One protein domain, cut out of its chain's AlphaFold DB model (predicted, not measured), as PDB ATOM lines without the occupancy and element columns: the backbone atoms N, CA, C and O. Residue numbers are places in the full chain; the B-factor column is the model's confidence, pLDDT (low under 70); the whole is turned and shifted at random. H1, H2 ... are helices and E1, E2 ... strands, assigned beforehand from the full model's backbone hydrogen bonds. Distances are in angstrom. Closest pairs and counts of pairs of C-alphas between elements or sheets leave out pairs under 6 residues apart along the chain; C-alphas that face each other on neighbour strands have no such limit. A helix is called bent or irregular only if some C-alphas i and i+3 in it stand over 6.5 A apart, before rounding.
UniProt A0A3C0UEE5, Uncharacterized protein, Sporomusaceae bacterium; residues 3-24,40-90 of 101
ATOM      1  N   ILE A   3     -18.727  28.732  12.434       90.50
ATOM      2  CA  ILE A   3     -18.326  27.352  12.726       90.50
ATOM      3  C   ILE A   3     -17.906  26.663  11.423       90.50
ATOM      4  O   ILE A   3     -18.706  26.628  10.481       90.50
ATOM      5  N   PRO A   4     -16.678  26.123  11.327       92.12
ATOM      6  CA  PRO A   4     -16.266  25.359  10.164       92.12
ATOM      7  C   PRO A   4     -16.892  23.962  10.198       92.12
ATOM      8  O   PRO A   4     -17.189  23.414  11.257       92.12
ATOM      9  N   VAL A   5     -17.086  23.372   9.024       88.50
ATOM     10  CA  VAL A   5     -17.573  21.993   8.884       88.50
ATOM     11  C   VAL A   5     -16.390  21.010   8.956       88.50
ATOM     12  O   VAL A   5     -15.271  21.353   8.573       88.50
ATOM     13  N   ASN A   6     -16.653  19.766   9.369       92.31
ATOM     14  CA  ASN A   6     -15.688  18.661   9.499       92.31
ATOM     15  C   ASN A   6     -14.695  18.843  10.661       92.31
ATOM     16  O   ASN A   6     -15.021  19.464  11.662       92.31
ATOM     17  N   TYR A   7     -13.496  18.267  10.547       94.62
ATOM     18  CA  TYR A   7     -12.566  18.046  11.664       94.62
ATOM     19  C   TYR A   7     -11.972  19.305  12.301       94.62
ATOM     20  O   TYR A   7     -11.290  19.203  13.311       94.62
ATOM     21  N   GLY A   8     -12.178  20.485  11.714       93.69
ATOM     22  CA  GLY A   8     -11.753  21.741  12.329       93.69
ATOM     23  C   GLY A   8     -12.789  22.354  13.277       93.69
ATOM     24  O   GLY A   8     -12.520  23.411  13.846       93.69
ATOM     25  N   VAL A   9     -13.969  21.741  13.434       95.44
ATOM     26  CA  VAL A   9     -15.063  22.301  14.237       95.44
ATOM     27  C   VAL A   9     -14.676  22.455  15.706       95.44
ATOM     28  O   VAL A   9     -14.831  23.542  16.262       95.44
ATOM     29  N   GLU A  10     -14.097  21.423  16.319       96.19
ATOM     30  CA  GLU A  10     -13.790  21.417  17.749       96.19
ATOM     31  C   GLU A  10     -12.732  22.469  18.107       96.19
ATOM     32  O   GLU A  10     -12.901  23.219  19.070       96.19
ATOM     33  N   ILE A  11     -11.668  22.582  17.303       95.56
ATOM     34  CA  ILE A  11     -10.607  23.565  17.558       95.56
ATOM     35  C   ILE A  11     -11.100  25.001  17.348       95.56
ATOM     36  O   ILE A  11     -10.773  25.887  18.137       95.56
ATOM     37  N   ALA A  12     -11.935  25.239  16.332       94.69
ATOM     38  CA  ALA A  12     -12.495  26.559  16.076       94.69
ATOM     39  C   ALA A  12     -13.471  26.985  17.176       94.69
ATOM     40  O   ALA A  12     -13.499  28.163  17.542       94.69
ATOM     41  N   MET A  13     -14.261  26.047  17.706       93.88
ATOM     42  CA  MET A  13     -15.139  26.294  18.848       93.88
ATOM     43  C   MET A  13     -14.334  26.613  20.106       93.88
ATOM     44  O   MET A  13     -14.654  27.586  20.783       93.88
ATOM     45  N   LEU A  14     -13.267  25.857  20.387       94.81
ATOM     46  CA  LEU A  14     -12.396  26.116  21.533       94.81
ATOM     47  C   LEU A  14     -11.753  27.506  21.452       94.81
ATOM     48  O   LEU A  14     -11.829  28.272  22.409       94.81
ATOM     49  N   ILE A  15     -11.167  27.857  20.303       93.81
ATOM     50  CA  ILE A  15     -10.541  29.170  20.097       93.81
ATOM     51  C   ILE A  15     -11.565  30.291  20.291       93.81
ATOM     52  O   ILE A  15     -11.294  31.235  21.027       93.81
ATOM     53  N   GLN A  16     -12.751  30.180  19.684       92.69
ATOM     54  CA  GLN A  16     -13.796  31.198  19.823       92.69
ATOM     55  C   GLN A  16     -14.316  31.306  21.260       92.69
ATOM     56  O   GLN A  16     -14.516  32.419  21.737       92.69
ATOM     57  N   ALA A  17     -14.500  30.188  21.969       93.00
ATOM     58  CA  ALA A  17     -14.917  30.200  23.371       93.00
ATOM     59  C   ALA A  17     -13.891  30.934  24.247       93.00
ATOM     60  O   ALA A  17     -14.253  31.840  24.995       93.00
ATOM     61  N   VAL A  18     -12.600  30.622  24.081       94.94
ATOM     62  CA  VAL A  18     -11.513  31.283  24.819       94.94
ATOM     63  C   VAL A  18     -11.387  32.761  24.441       94.94
ATOM     64  O   VAL A  18     -11.154  33.590  25.314       94.94
ATOM     65  N   GLN A  19     -11.563  33.123  23.169       92.75
ATOM     66  CA  GLN A  19     -11.521  34.521  22.722       92.75
ATOM     67  C   GLN A  19     -12.688  35.355  23.268       92.75
ATOM     68  O   GLN A  19     -12.494  36.524  23.585       92.75
ATOM     69  N   LEU A  20     -13.885  34.771  23.375       92.56
ATOM     70  CA  LEU A  20     -15.090  35.475  23.826       92.56
ATOM     71  C   LEU A  20     -15.220  35.524  25.354       92.56
ATOM     72  O   LEU A  20     -15.647  36.540  25.892       92.56
ATOM     73  N   GLY A  21     -14.882  34.435  26.048       94.00
ATOM     74  CA  GLY A  21     -15.093  34.283  27.493       94.00
ATOM     75  C   GLY A  21     -13.813  34.221  28.331       94.00
ATOM     76  O   GLY A  21     -13.887  34.139  29.557       94.00
ATOM     77  N   GLY A  22     -12.634  34.239  27.706       95.56
ATOM     78  CA  GLY A  22     -11.354  33.993  28.373       95.56
ATOM     79  C   GLY A  22     -11.152  32.520  28.743       95.56
ATOM     80  O   GLY A  22     -12.071  31.707  28.683       95.56
ATOM     81  N   LEU A  23      -9.940  32.151  29.170       94.62
ATOM     82  CA  LEU A  23      -9.620  30.763  29.535       94.62
ATOM     83  C   LEU A  23     -10.517  30.223  30.665       94.62
ATOM     84  O   LEU A  23     -10.924  29.067  30.637       94.62
ATOM     85  N   TRP A  24     -10.878  31.083  31.619       94.50
ATOM     86  CA  TRP A  24     -11.729  30.750  32.766       94.50
ATOM     87  C   TRP A  24     -13.167  30.375  32.397       94.50
ATOM     88  O   TRP A  24     -13.860  29.767  33.207       94.50
ATOM     89  N   ASP A  40      -6.973   4.871  10.390       93.12
ATOM     90  CA  ASP A  40      -5.668   4.620   9.804       93.12
ATOM     91  C   ASP A  40      -4.862   5.925   9.675       93.12
ATOM     92  O   ASP A  40      -5.385   7.039   9.794       93.12
ATOM     93  N   VAL A  41      -3.560   5.794   9.422       91.38
ATOM     94  CA  VAL A  41      -2.648   6.942   9.266       91.38
ATOM     95  C   VAL A  41      -3.110   7.868   8.136       91.38
ATOM     96  O   VAL A  41      -3.005   9.090   8.241       91.38
ATOM     97  N   ILE A  42      -3.686   7.296   7.078       91.50
ATOM     98  CA  ILE A  42      -4.278   8.038   5.963       91.50
ATOM     99  C   ILE A  42      -5.421   8.917   6.481       91.50
ATOM    100  O   ILE A  42      -5.372  10.130   6.288       91.50
ATOM    101  N   GLY A  43      -6.396   8.367   7.206       93.12
ATOM    102  CA  GLY A  43      -7.481   9.138   7.806       93.12
ATOM    103  C   GLY A  43      -6.994  10.193   8.802       93.12
ATOM    104  O   GLY A  43      -7.495  11.317   8.792       93.12
ATOM    105  N   LEU A  44      -5.987   9.880   9.620       94.56
ATOM    106  CA  LEU A  44      -5.375  10.835  10.554       94.56
ATOM    107  C   LEU A  44      -4.710  12.010   9.823       94.56
ATOM    108  O   LEU A  44      -4.908  13.160  10.218       94.56
ATOM    109  N   SER A  45      -4.000  11.750   8.719       94.19
ATOM    110  CA  SER A  45      -3.383  12.801   7.894       94.19
ATOM    111  C   SER A  45      -4.419  13.770   7.313       94.19
ATOM    112  O   SER A  45      -4.195  14.978   7.279       94.19
ATOM    113  N   GLU A  46      -5.590  13.261   6.923       95.00
ATOM    114  CA  GLU A  46      -6.687  14.070   6.384       95.00
ATOM    115  C   GLU A  46      -7.363  14.922   7.459       95.00
ATOM    116  O   GLU A  46      -7.712  16.073   7.192       95.00
ATOM    117  N   MET A  47      -7.525  14.379   8.672       95.50
ATOM    118  CA  MET A  47      -8.033  15.136   9.821       95.50
ATOM    119  C   MET A  47      -7.075  16.264  10.196       95.50
ATOM    120  O   MET A  47      -7.490  17.418  10.281       95.50
ATOM    121  N   SER A  48      -5.787  15.944  10.354       96.00
ATOM    122  CA  SER A  48      -4.760  16.930  10.697       96.00
ATOM    123  C   SER A  48      -4.682  18.049   9.660       96.00
ATOM    124  O   SER A  48      -4.572  19.214  10.034       96.00
ATOM    125  N   PHE A  49      -4.767  17.720   8.368       95.38
ATOM    126  CA  PHE A  49      -4.747  18.720   7.305       95.38
ATOM    127  C   PHE A  49      -5.929  19.693   7.410       95.38
ATOM    128  O   PHE A  49      -5.724  20.903   7.378       95.38
ATOM    129  N   GLN A  50      -7.149  19.188   7.610       94.62
ATOM    130  CA  GLN A  50      -8.343  20.032   7.751       94.62
ATOM    131  C   GLN A  50      -8.296  20.928   8.998       94.62
ATOM    132  O   GLN A  50      -8.688  22.092   8.923       94.62
ATOM    133  N   ILE A  51      -7.780  20.418  10.123       95.62
ATOM    134  CA  ILE A  51      -7.557  21.206  11.347       95.62
ATOM    135  C   ILE A  51      -6.606  22.374  11.059       95.62
ATOM    136  O   ILE A  51      -6.920  23.520  11.379       95.62
ATOM    137  N   LEU A  52      -5.473  22.108  10.401       93.81
ATOM    138  CA  LEU A  52      -4.488  23.138  10.056       93.81
ATOM    139  C   LEU A  52      -5.044  24.177   9.075       93.81
ATOM    140  O   LEU A  52      -4.760  25.363   9.222       93.81
ATOM    141  N   GLN A  53      -5.866  23.763   8.106       91.81
ATOM    142  CA  GLN A  53      -6.535  24.696   7.195       91.81
ATOM    143  C   GLN A  53      -7.448  25.670   7.944       91.81
ATOM    144  O   GLN A  53      -7.419  26.870   7.669       91.81
ATOM    145  N   VAL A  54      -8.239  25.165   8.896       92.69
ATOM    146  CA  VAL A  54      -9.104  26.000   9.738       92.69
ATOM    147  C   VAL A  54      -8.273  26.967  10.576       92.69
ATOM    148  O   VAL A  54      -8.559  28.162  10.564       92.69
ATOM    149  N   LEU A  55      -7.213  26.486  11.230       92.31
ATOM    150  CA  LEU A  55      -6.316  27.331  12.021       92.31
ATOM    151  C   LEU A  55      -5.700  28.464  11.188       92.31
ATOM    152  O   LEU A  55      -5.776  29.623  11.590       92.31
ATOM    153  N   ALA A  56      -5.181  28.157   9.997       90.88
ATOM    154  CA  ALA A  56      -4.604  29.156   9.097       90.88
ATOM    155  C   ALA A  56      -5.636  30.207   8.641       90.88
ATOM    156  O   ALA A  56      -5.331  31.394   8.533       90.88
ATOM    157  N   GLN A  57      -6.884  29.797   8.386       89.00
ATOM    158  CA  GLN A  57      -7.958  30.733   8.030       89.00
ATOM    159  C   GLN A  57      -8.371  31.629   9.207       89.00
ATOM    160  O   GLN A  57      -8.678  32.806   8.997       89.00
ATOM    161  N   MET A  58      -8.359  31.097  10.434       89.12
ATOM    162  CA  MET A  58      -8.645  31.865  11.650       89.12
ATOM    163  C   MET A  58      -7.537  32.877  11.968       89.12
ATOM    164  O   MET A  58      -7.850  34.012  12.322       89.12
ATOM    165  N   GLU A  59      -6.265  32.512  11.789       87.31
ATOM    166  CA  GLU A  59      -5.119  33.412  11.997       87.31
ATOM    167  C   GLU A  59      -5.163  34.631  11.060       87.31
ATOM    168  O   GLU A  59      -4.886  35.758  11.468       87.31
ATOM    169  N   HIS A  60      -5.573  34.440   9.805       81.19
ATOM    170  CA  HIS A  60      -5.623  35.507   8.799       81.19
ATOM    171  C   HIS A  60      -6.943  36.306   8.777       81.19
ATOM    172  O   HIS A  60      -7.252  36.975   7.786       81.19
ATOM    173  N   GLY A  61      -7.734  36.255   9.854       68.56
ATOM    174  CA  GLY A  61      -8.960  37.049   9.998       68.56
ATOM    175  C   GLY A  61     -10.049  36.692   8.982       68.56
ATOM    176  O   GLY A  61     -10.771  37.574   8.518       68.56
ATOM    177  N   GLY A  62     -10.129  35.423   8.564       60.78
ATOM    178  CA  GLY A  62     -11.140  34.939   7.620       60.78
ATOM    179  C   GLY A  62     -10.961  35.422   6.177       60.78
ATOM    180  O   GLY A  62     -11.760  35.066   5.310       60.78
ATOM    181  N   LYS A  63      -9.909  36.198   5.872       55.97
ATOM    182  CA  LYS A  63      -9.560  36.505   4.483       55.97
ATOM    183  C   LYS A  63      -8.982  35.245   3.859       55.97
ATOM    184  O   LYS A  63      -7.882  34.819   4.205       55.97
ATOM    185  N   VAL A  64      -9.725  34.668   2.917       57.75
ATOM    186  CA  VAL A  64      -9.277  33.552   2.080       57.75
ATOM    187  C   VAL A  64      -8.115  34.042   1.211       57.75
ATOM    188  O   VAL A  64      -8.286  34.426   0.059       57.75
ATOM    189  N   ARG A  65      -6.897  34.065   1.760       55.84
ATOM    190  CA  ARG A  65      -5.709  33.922   0.918       55.84
ATOM    191  C   ARG A  65      -5.753  32.525   0.313       55.84
ATOM    192  O   ARG A  65      -6.345  31.627   0.910       55.84
ATOM    193  N   GLN A  66      -5.159  32.363  -0.870       59.38
ATOM    194  CA  GLN A  66      -4.994  31.073  -1.544       59.38
ATOM    195  C   GLN A  66      -4.276  30.090  -0.605       59.38
ATOM    196  O   GLN A  66      -3.055  29.981  -0.599       59.38
ATOM    197  N   SER A  67      -5.047  29.427   0.249       64.88
ATOM    198  CA  SER A  67      -4.583  28.362   1.116       64.88
ATOM    199  C   SER A  67      -4.500  27.115   0.258       64.88
ATOM    200  O   SER A  67      -5.400  26.844  -0.540       64.88
ATOM    201  N   ASN A  68      -3.395  26.388   0.378       76.38
ATOM    202  CA  ASN A  68      -3.218  25.127  -0.318       76.38
ATOM    203  C   ASN A  68      -4.338  24.178   0.130       76.38
ATOM    204  O   ASN A  68      -4.389  23.752   1.282       76.38
ATOM    205  N   ASP A  69      -5.257  23.882  -0.783       88.88
ATOM    206  CA  ASP A  69      -6.435  23.061  -0.524       88.88
ATOM    207  C   ASP A  69      -6.207  21.588  -0.874       88.88
ATOM    208  O   ASP A  69      -7.115  20.768  -0.759       88.88
ATOM    209  N   VAL A  70      -4.985  21.237  -1.278       92.62
ATOM    210  CA  VAL A  70      -4.614  19.888  -1.690       92.62
ATOM    211  C   VAL A  70      -3.638  19.280  -0.693       92.62
ATOM    212  O   VAL A  70      -2.469  19.671  -0.614       92.62
ATOM    213  N   LEU A  71      -4.101  18.241  -0.003       94.25
ATOM    214  CA  LEU A  71      -3.234  17.328   0.718       94.25
ATOM    215  C   LEU A  71      -2.509  16.444  -0.299       94.25
ATOM    216  O   LEU A  71      -3.140  15.733  -1.087       94.25
ATOM    217  N   ARG A  72      -1.177  16.485  -0.259       93.69
ATOM    218  CA  ARG A  72      -0.300  15.623  -1.053       93.69
ATOM    219  C   ARG A  72       0.359  14.624  -0.123       93.69
ATOM    220  O   ARG A  72       0.884  15.011   0.917       93.69
ATOM    221  N   ARG A  73       0.323  13.350  -0.487       91.81
ATOM    222  CA  ARG A  73       0.927  12.266   0.284       91.81
ATOM    223  C   ARG A  73       1.796  11.433  -0.630       91.81
ATOM    224  O   ARG A  73       1.421  11.208  -1.774       91.81
ATOM    225  N   VAL A  74       2.927  10.986  -0.109       89.88
ATOM    226  CA  VAL A  74       3.825  10.066  -0.798       89.88
ATOM    227  C   VAL A  74       3.831   8.773  -0.004       89.88
ATOM    228  O   VAL A  74       4.037   8.803   1.209       89.88
ATOM    229  N   PHE A  75       3.584   7.656  -0.674       86.12
ATOM    230  CA  PHE A  75       3.582   6.335  -0.055       86.12
ATOM    231  C   PHE A  75       4.555   5.432  -0.808       86.12
ATOM    232  O   PHE A  75       4.660   5.516  -2.031       86.12
ATOM    233  N   SER A  76       5.265   4.569  -0.083       82.44
ATOM    234  CA  SER A  76       6.027   3.487  -0.703       82.44
ATOM    235  C   SER A  76       5.098   2.293  -0.911       82.44
ATOM    236  O   SER A  76       4.509   1.798   0.048       82.44
ATOM    237  N   ALA A  77       4.962   1.849  -2.157       75.00
ATOM    238  CA  ALA A  77       4.173   0.688  -2.537       75.00
ATOM    239  C   ALA A  77       5.024  -0.207  -3.449       75.00
ATOM    240  O   ALA A  77       5.392   0.180  -4.555       75.00
ATOM    241  N   HIS A  78       5.355  -1.413  -2.976       79.62
ATOM    242  CA  HIS A  78       6.025  -2.458  -3.768       79.62
ATOM    243  C   HIS A  78       7.323  -2.010  -4.476       79.62
ATOM    244  O   HIS A  78       7.541  -2.321  -5.643       79.62
ATOM    245  N   GLY A  79       8.187  -1.262  -3.783       85.50
ATOM    246  CA  GLY A  79       9.457  -0.778  -4.346       85.50
ATOM    247  C   GLY A  79       9.331   0.456  -5.248       85.50
ATOM    248  O   GLY A  79      10.346   0.960  -5.716       85.50
ATOM    249  N   ASN A  80       8.115   0.978  -5.434       85.06
ATOM    250  CA  ASN A  80       7.838   2.237  -6.119       85.06
ATOM    251  C   ASN A  80       7.285   3.284  -5.137       85.06
ATOM    252  O   ASN A  80       6.820   2.956  -4.043       85.06
ATOM    253  N   PHE A  81       7.332   4.556  -5.535       88.25
ATOM    254  CA  PHE A  81       6.667   5.645  -4.823       88.25
ATOM    255  C   PHE A  81       5.400   6.060  -5.564       88.25
ATOM    256  O   PHE A  81       5.434   6.326  -6.764       88.25
ATOM    257  N   GLU A  82       4.302   6.169  -4.826       89.19
ATOM    258  CA  GLU A  82       3.029   6.681  -5.323       89.19
ATOM    259  C   GLU A  82       2.699   8.015  -4.655       89.19
ATOM    260  O   GLU A  82       2.969   8.218  -3.468       89.19
ATOM    261  N   ILE A  83       2.087   8.929  -5.417       90.25
ATOM    262  CA  ILE A  83       1.625  10.224  -4.912       90.25
ATOM    263  C   ILE A  83       0.099  10.237  -4.882       90.25
ATOM    264  O   ILE A  83      -0.558  10.205  -5.920       90.25
ATOM    265  N   GLY A  84      -0.468  10.344  -3.683       90.31
ATOM    266  CA  GLY A  84      -1.893  10.567  -3.470       90.31
ATOM    267  C   GLY A  84      -2.208  12.052  -3.336       90.31
ATOM    268  O   GLY A  84      -1.588  12.756  -2.536       90.31
ATOM    269  N   LEU A  85      -3.214  12.520  -4.074       93.75
ATOM    270  CA  LEU A  85      -3.721  13.890  -4.002       93.75
ATOM    271  C   LEU A  85      -5.171  13.867  -3.530       93.75
ATOM    272  O   LEU A  85      -5.993  13.136  -4.080       93.75
ATOM    273  N   LYS A  86      -5.503  14.685  -2.531       94.25
ATOM    274  CA  LYS A  86      -6.889  14.873  -2.095       94.25
ATOM    275  C   LYS A  86      -7.162  16.339  -1.805       94.25
ATOM    276  O   LYS A  86      -6.403  16.982  -1.084       94.25
ATOM    277  N   ARG A  87      -8.243  16.857  -2.388       93.62
ATOM    278  CA  ARG A  87      -8.675  18.243  -2.208       93.62
ATOM    279  C   ARG A  87      -9.652  18.345  -1.042       93.62
ATOM    280  O   ARG A  87     -10.549  17.514  -0.914       93.62
ATOM    281  N   PHE A  88      -9.478  19.370  -0.222       92.00
ATOM    282  CA  PHE A  88     -10.319  19.677   0.923       92.00
ATOM    283  C   PHE A  88     -10.775  21.126   0.852       92.00
ATOM    284  O   PHE A  88      -9.957  22.044   0.833       92.00
ATOM    285  N   HIS A  89     -12.090  21.324   0.852       87.38
ATOM    286  CA  HIS A  89     -12.693  22.646   0.912       87.38
ATOM    287  C   HIS A  89     -13.187  22.919   2.326       87.38
ATOM    288  O   HIS A  89     -14.076  22.228   2.827       87.38
ATOM    289  N   THR A  90     -12.622  23.939   2.965       87.62
ATOM    290  CA  THR A  90     -13.125  24.425   4.249       87.62
ATOM    291  C   THR A  90     -14.387  25.244   4.007       87.62
ATOM    292  O   THR A  90     -14.362  26.232   3.276       87.62
TER     293      THR A  90
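Overview. This is residues 3 to 24 and 40 to 90 of the 101 residues of an uncharacterized protein of Sporomusaceae bacterium (UniProt A0A3C0UEE5). A long helix, H2, sits in the middle of a loose, drawn-out model, with a second helix, H1, packed on one side of it by residues 6 to 12 alone and running off from it beyond them, and a two-stranded hairpin, E1 and E2, on the other side. The far part of H1, residues 17 to 21, and the turn of the hairpin, residues 76 to 81, stick out at opposite ends of the long axis. The printed part has 73 residues, with two named helices and two named strands in the order H1, H2, E1, E2; the sheet is E1 - E2, antiparallel, and the class is mixed, helices and strands. The whole is loose, with a radius of gyration of the C-alphas of 15.4 A, and a rod in outline, spanning 53 by 26 by 16 A.

Arrangement. H1, residues 6 to 21, touches H2, residues 41 to 59, with its residues 6 to 12 alone. Their closest C-alphas are those of Gly 8 and Ile 51, 4.3 A apart. The two helices run the same way at a steep tilt of 36 degrees, only just past shallow. Every O i to N i+4 pair of H2 is within hydrogen-bond range, and 10 of 12 are in H1. The closest C-alphas of H2 and E1, residues 70 to 77, are those of Phe 49 and Leu 71, 6.9 A apart. E1 and E2, residues 80 to 87, form a hairpin, antiparallel, with 158 degrees between their directions. Across it N 73 and O 84 are 2.9 A apart and N 84 and O 73 are 2.8 A apart, within hydrogen-bond range. H1 is apart from both strands, and H2 is apart from E2.

Along the chain. H1 begins at C-alpha 6, at (-15.688, 18.661, 9.499), and is 23.8 A long. It is irregular: C-alphas 7 and 10 are 7.1 A apart, against about 5 A in a regular helix. H2 is 26.7 A long and begins with C-alpha 41 at (-2.648, 6.942, 9.266). E1 is 21.1 A long and E2 is 23.3 A long, ending at C-alpha 87, at (-8.675, 18.243, -2.208).

Size, cuts and confidence. The two C-alphas farthest apart are those of Gly 21 and Gly 79, 53.3 A. Residues 25 to 39 are not printed, and the C-alphas of Trp 24 and Asp 40 are 35.3 A apart across this cut, which falls in the link from H1 to H2. The link from H2 to E1 is short, with 10 residues, and the link from E1 to E2 is tight, with 2. The mean pLDDT of the printed part is 88.4; residues 61 to 67 are under 70.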